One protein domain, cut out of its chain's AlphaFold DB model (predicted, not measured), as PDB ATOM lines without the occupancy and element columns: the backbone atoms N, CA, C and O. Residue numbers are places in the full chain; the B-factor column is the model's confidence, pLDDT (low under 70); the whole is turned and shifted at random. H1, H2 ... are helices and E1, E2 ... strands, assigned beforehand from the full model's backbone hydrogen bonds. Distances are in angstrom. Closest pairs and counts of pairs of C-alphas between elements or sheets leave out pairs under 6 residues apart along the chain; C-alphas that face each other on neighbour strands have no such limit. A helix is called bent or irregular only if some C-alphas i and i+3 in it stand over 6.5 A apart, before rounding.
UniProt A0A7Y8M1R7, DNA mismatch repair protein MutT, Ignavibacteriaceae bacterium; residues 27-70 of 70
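This is residues 27 to 70 of the 70 residues of the protein "DNA mismatch repair protein MutT" of Ignavibacteriaceae bacterium (UniProt A0A7Y8M1R7). A long, two-stranded hairpin, E1 and E2, makes one long side of a flat, stepped shape; the short helices H2 and H3 follow one another alongside it, and H1 lies farther out beyond H2. The printed part has 44 residues, in order H1, H2, H3, E1, E2, the strands antiparallel, class mixed. It is only just loose, close to compact, with a radius of gyration of the C-alphas of 11.4 A and spans of 33 by 25 by 8 A.

Look first at the hairpin of E1, residues 51 to 58, and E2, residues 61 to 69, antiparallel at 165 degrees; N 54 and O 66, 2.9 A apart, are within hydrogen-bond range. H2, residues 38 to 41, is near E1, with 6 pairs of C-alphas within 10 A. H2 and H3, residues 43 to 46, meet only through their link. H1, residues 27 to 31, is close to H2 but not clearly touching; their closest C-alphas, Thr 30 and Lys 39, are 5.6 A apart. H1 is apart from H3, E1 and E2. H1 has 0 of 1 O i to N i+4 pairs within range and 1 of 2 O i to N i+3 pairs; H2 and H3 are too short for an i+4 pair.

Find C-alpha 51 at (42.676, 49.114, -11.217); from there E1 runs 23.2 A. E2 runs 24.6 A to C-alpha 69 at (42.671, 51.403, -15.011). H1, irregular with C-alphas 27 and 30 7.4 A apart, spans 8.5 A, H2 5.5 A and H3 5.7 A.

The C-alphas of Asp 48 and Asn 59, the two farthest apart, are 33.5 A apart. The printed part has no cut and no long link, and no printed residue is under 70 in pLDDT.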
ATOM      1  N   ASP A  27      38.363  29.591 -15.981       90.06
ATOM      2  CA  ASP A  27      37.311  29.719 -16.994       90.06
ATOM      3  C   ASP A  27      35.898  29.431 -16.459       90.06
ATOM      4  O   ASP A  27      34.921  29.798 -17.104       90.06
ATOM      5  N   LYS A  28      35.782  28.836 -15.267       91.81
ATOM      6  CA  LYS A  28      34.510  28.541 -14.588       91.81
ATOM      7  C   LYS A  28      34.207  29.463 -13.410       91.81
ATOM      8  O   LYS A  28      33.155  29.327 -12.790       91.81
ATOM      9  N   LEU A  29      35.096  30.403 -13.077       88.94
ATOM     10  CA  LEU A  29      34.921  31.269 -11.904       88.94
ATOM     11  C   LEU A  29      33.623  32.079 -11.961       88.94
ATOM     12  O   LEU A  29      32.966  32.236 -10.943       88.94
ATOM     13  N   THR A  30      33.208  32.556 -13.134       85.38
ATOM     14  CA  THR A  30      31.973  33.347 -13.277       85.38
ATOM     15  C   THR A  30      30.692  32.510 -13.249       85.38
ATOM     16  O   THR A  30      29.602  33.080 -13.224       85.38
ATOM     17  N   GLU A  31      30.797  31.177 -13.270       89.62
ATOM     18  CA  GLU A  31      29.654  30.253 -13.257       89.62
ATOM     19  C   GLU A  31      29.192  29.896 -11.837       89.62
ATOM     20  O   GLU A  31      28.103  29.348 -11.656       89.62
ATOM     21  N   ILE A  32      30.003  30.194 -10.819       92.44
ATOM     22  CA  ILE A  32      29.648  29.913  -9.427       92.44
ATOM     23  C   ILE A  32      28.721  30.996  -8.862       92.44
ATOM     24  O   ILE A  32      28.555  32.079  -9.429       92.44
ATOM     25  N   ASN A  33      28.098  30.697  -7.720       92.25
ATOM     26  CA  ASN A  33      27.210  31.630  -7.034       92.25
ATOM     27  C   ASN A  33      28.002  32.797  -6.416       92.25
ATOM     28  O   ASN A  33      28.394  32.744  -5.251       92.25
ATOM     29  N   LEU A  34      28.246  33.825  -7.226       92.44
ATOM     30  CA  LEU A  34      28.938  35.060  -6.866       92.44
ATOM     31  C   LEU A  34      27.974  36.238  -6.775       92.44
ATOM     32  O   LEU A  34      26.944  36.266  -7.455       92.44
ATOM     33  N   TRP A  35      28.389  37.256  -6.023       92.56
ATOM     34  CA  TRP A  35      27.789  38.584  -6.107       92.56
ATOM     35  C   TRP A  35      27.966  39.150  -7.517       92.56
ATOM     36  O   TRP A  35      28.988  38.931  -8.171       92.56
ATOM     37  N   ASP A  36      26.981  39.909  -7.993       93.06
ATOM     38  CA  ASP A  36      27.001  40.405  -9.373       93.06
ATOM     39  C   ASP A  36      28.173  41.351  -9.657       93.06
ATOM     40  O   ASP A  36      28.720  41.323 -10.759       93.06
ATOM     41  N   GLY A  37      28.633  42.120  -8.663       93.44
ATOM     42  CA  GLY A  37      29.834  42.944  -8.814       93.44
ATOM     43  C   GLY A  37      31.134  42.138  -8.898       93.44
ATOM     44  O   GLY A  37      32.054  42.559  -9.598       93.44
ATOM     45  N   ASP A  38      31.214  40.961  -8.271       93.31
ATOM     46  CA  ASP A  38      32.420  40.120  -8.323       93.31
ATOM     47  C   ASP A  38      32.650  39.584  -9.737       93.31
ATOM     48  O   ASP A  38      33.770  39.606 -10.250       93.31
ATOM     49  N   LYS A  39      31.565  39.207 -10.423       92.69
ATOM     50  CA  LYS A  39      31.602  38.772 -11.829       92.69
ATOM     51  C   LYS A  39      32.193  39.838 -12.760       92.69
ATOM     52  O   LYS A  39      32.690  39.493 -13.828       92.69
ATOM     53  N   ILE A  40      32.144  41.115 -12.368       93.94
ATOM     54  CA  ILE A  40      32.656  42.239 -13.160       93.94
ATOM     55  C   ILE A  40      34.168  42.400 -12.987       93.94
ATOM     56  O   ILE A  40      34.862  42.527 -13.993       93.94
ATOM     57  N   PHE A  41      34.692  42.403 -11.753       93.88
ATOM     58  CA  PHE A  41      36.122  42.676 -11.539       93.88
ATOM     59  C   PHE A  41      37.018  41.440 -11.576       93.88
ATOM     60  O   PHE A  41      38.217  41.586 -11.813       93.88
ATOM     61  N   LEU A  42      36.487  40.235 -11.338       93.38
ATOM     62  CA  LEU A  42      37.297  39.012 -11.365       93.38
ATOM     63  C   LEU A  42      38.039  38.822 -12.703       93.38
ATOM     64  O   LEU A  42      39.231  38.525 -12.652       93.38
ATOM     65  N   PRO A  43      37.426  39.058 -13.884       91.94
ATOM     66  CA  PRO A  43      38.149  39.017 -15.156       91.94
ATOM     67  C   PRO A  43      39.330  39.995 -15.232       91.94
ATOM     68  O   PRO A  43      40.354  39.659 -15.821       91.94
ATOM     69  N   TRP A  44      39.230  41.172 -14.600       94.12
ATOM     70  CA  TRP A  44      40.293  42.183 -14.622       94.12
ATOM     71  C   TRP A  44      41.557  41.728 -13.886       94.12
ATOM     72  O   TRP A  44      42.640  42.206 -14.205       94.12
ATOM     73  N   LEU A  45      41.452  40.790 -12.936       92.88
ATOM     74  CA  LEU A  45      42.614  40.231 -12.224       92.88
ATOM     75  C   LEU A  45      43.528  39.388 -13.124       92.88
ATOM     76  O   LEU A  45      44.661  39.104 -12.740       92.88
ATOM     77  N   PHE A  46      43.037  38.976 -14.294       90.44
ATOM     78  CA  PHE A  46      43.809  38.233 -15.290       90.44
ATOM     79  C   PHE A  46      44.399  39.138 -16.382       90.44
ATOM     80  O   PHE A  46      45.100  38.645 -17.267       90.44
ATOM     81  N   GLU A  47      44.125  40.444 -16.342       91.31
ATOM     82  CA  GLU A  47      44.731  41.428 -17.238       91.31
ATOM     83  C   GLU A  47      46.032  41.989 -16.642       91.31
ATOM     84  O   GLU A  47      46.189  42.097 -15.429       91.31
ATOM     85  N   ASP A  48      46.956  42.418 -17.505       89.44
ATOM     86  CA  ASP A  48      48.190  43.107 -17.101       89.44
ATOM     87  C   ASP A  48      47.931  44.606 -16.862       89.44
ATOM     88  O   ASP A  48      48.475  45.475 -17.545       89.44
ATOM     89  N   LYS A  49      46.983  44.914 -15.967       91.25
ATOM     90  CA  LYS A  49      46.591  46.285 -15.604       91.25
ATOM     91  C   LYS A  49      46.255  46.379 -14.130       91.25
ATOM     92  O   LYS A  49      45.613  45.494 -13.564       91.25
ATOM     93  N   PHE A  50      46.606  47.503 -13.519       95.56
ATOM     94  CA  PHE A  50      46.144  47.803 -12.171       95.56
ATOM     95  C   PHE A  50      44.809  48.544 -12.241       95.56
ATOM     96  O   PHE A  50      44.550  49.277 -13.195       95.56
ATOM     97  N   PHE A  51      43.941  48.386 -11.240       96.88
ATOM     98  CA  PHE A  51      42.676  49.114 -11.217       96.88
ATOM     99  C   PHE A  51      42.259  49.569  -9.826       96.88
ATOM    100  O   PHE A  51      42.644  49.024  -8.791       96.88
ATOM    101  N   SER A  52      41.424  50.599  -9.807       97.94
ATOM    102  CA  SER A  52      40.656  51.013  -8.641       97.94
ATOM    103  C   SER A  52      39.204  51.159  -9.055       97.94
ATOM    104  O   SER A  52      38.906  51.822 -10.047       97.94
ATOM    105  N   ALA A  53      38.298  50.537  -8.305       97.38
ATOM    106  CA  ALA A  53      36.883  50.525  -8.635       97.38
ATOM    107  C   ALA A  53      36.006  50.779  -7.409       97.38
ATOM    108  O   ALA A  53      36.354  50.432  -6.278       97.38
ATOM    109  N   LYS A  54      34.845  51.379  -7.660       97.81
ATOM    110  CA  LYS A  54      33.753  51.541  -6.702       97.81
ATOM    111  C   LYS A  54      32.554  50.767  -7.233       97.81
ATOM    112  O   LYS A  54      32.179  50.981  -8.379       97.81
ATOM    113  N   PHE A  55      31.962  49.927  -6.390       97.50
ATOM    114  CA  PHE A  55      30.736  49.181  -6.675       97.50
ATOM    115  C   PHE A  55      29.634  49.660  -5.728       97.50
ATOM    116  O   PHE A  55      29.857  49.742  -4.516       97.50
ATOM    117  N   SER A  56      28.473  49.999  -6.276       97.44
ATOM    118  CA  SER A  56      27.321  50.517  -5.537       97.44
ATOM    119  C   SER A  56      26.252  49.439  -5.397       97.44
ATOM    120  O   SER A  56      25.848  48.826  -6.385       97.44
ATOM    121  N   TYR A  57      25.762  49.250  -4.171       96.19
ATOM    122  CA  TYR A  57      24.694  48.305  -3.852       96.19
ATOM    123  C   TYR A  57      23.574  49.001  -3.078       96.19
ATOM    124  O   TYR A  57      23.846  49.812  -2.188       96.19
ATOM    125  N   ILE A  58      22.323  48.663  -3.383       97.38
ATOM    126  CA  ILE A  58      21.131  49.131  -2.663       97.38
ATOM    127  C   ILE A  58      20.325  47.901  -2.259       97.38
ATOM    128  O   ILE A  58      19.941  47.110  -3.107       97.38
ATOM    129  N   ASN A  59      20.071  47.733  -0.958       95.69
ATOM    130  CA  ASN A  59      19.344  46.578  -0.407       95.69
ATOM    131  C   ASN A  59      19.927  45.203  -0.793       95.69
ATOM    132  O   ASN A  59      19.208  44.212  -0.808       95.69
ATOM    133  N   GLY A  60      21.233  45.139  -1.065       91.94
ATOM    134  CA  GLY A  60      21.916  43.919  -1.504       91.94
ATOM    135  C   GLY A  60      21.967  43.742  -3.022       91.94
ATOM    136  O   GLY A  60      22.780  42.954  -3.494       91.94
ATOM    137  N   ASP A  61      21.203  44.523  -3.783       94.50
ATOM    138  CA  ASP A  61      21.218  44.467  -5.241       94.50
ATOM    139  C   ASP A  61      22.328  45.349  -5.808       94.50
ATOM    140  O   ASP A  61      22.543  46.484  -5.363       94.50
ATOM    141  N   PHE A  62      23.037  44.820  -6.801       96.12
ATOM    142  CA  PHE A  62      24.046  45.562  -7.543       96.12
ATOM    143  C   PHE A  62      23.389  46.637  -8.418       96.12
ATOM    144  O   PHE A  62      22.460  46.348  -9.172       96.12
ATOM    145  N   VAL A  63      23.880  47.875  -8.329       97.44
ATOM    146  CA  VAL A  63      23.299  49.027  -9.040       97.44
ATOM    147  C   VAL A  63      24.224  49.538 -10.134       97.44
ATOM    148  O   VAL A  63      23.823  49.631 -11.292       97.44
ATOM    149  N   ASP A  64      25.457  49.890  -9.775       97.94
ATOM    150  CA  ASP A  64      26.431  50.444 -10.709       97.94
ATOM    151  C   ASP A  64      27.867  50.238 -10.231       97.94
ATOM    152  O   ASP A  64      28.131  49.834  -9.093       97.94
ATOM    153  N   TYR A  65      28.806  50.535 -11.125       98.06
ATOM    154  CA  TYR A  65      30.213  50.622 -10.786       98.06
ATOM    155  C   TYR A  65      30.913  51.729 -11.575       98.06
ATOM    156  O   TYR A  65      30.481  52.134 -12.654       98.06
ATOM    157  N   SER A  66      32.047  52.183 -11.048       98.31
ATOM    158  CA  SER A  66      33.003  53.037 -11.757       98.31
ATOM    159  C   SER A  66      34.408  52.479 -11.570       98.31
ATOM    160  O   SER A  66      34.746  52.088 -10.451       98.31
ATOM    161  N   VAL A  67      35.231  52.481 -12.618       97.94
ATOM    162  CA  VAL A  67      36.594  51.933 -12.596       97.94
ATOM    163  C   VAL A  67      37.592  52.883 -13.252       97.94
ATOM    164  O   VAL A  67      37.275  53.564 -14.227       97.94
ATOM    165  N   VAL A  68      38.806  52.910 -12.707       98.19
ATOM    166  CA  VAL A  68      39.990  53.538 -13.296       98.19
ATOM    167  C   VAL A  68      41.050  52.457 -13.461       98.19
ATOM    168  O   VAL A  68      41.388  51.792 -12.481       98.19
ATOM    169  N   PHE A  69      41.553  52.290 -14.686       96.88
ATOM    170  CA  PHE A  69      42.671  51.403 -15.011       96.88
ATOM    171  C   PHE A  69      43.963  52.212 -15.143       96.88
ATOM    172  O   PHE A  69      43.926  53.345 -15.632       96.88
ATOM    173  N   TYR A  70      45.075  51.616 -14.724       94.00
ATOM    174  CA  TYR A  70      46.421  52.185 -14.757       94.00
ATOM    175  C   TYR A  70      47.354  51.297 -15.573       94.00
ATOM    176  O   TYR A  70      47.204  50.054 -15.477       94.00
TER     177      TYR A  70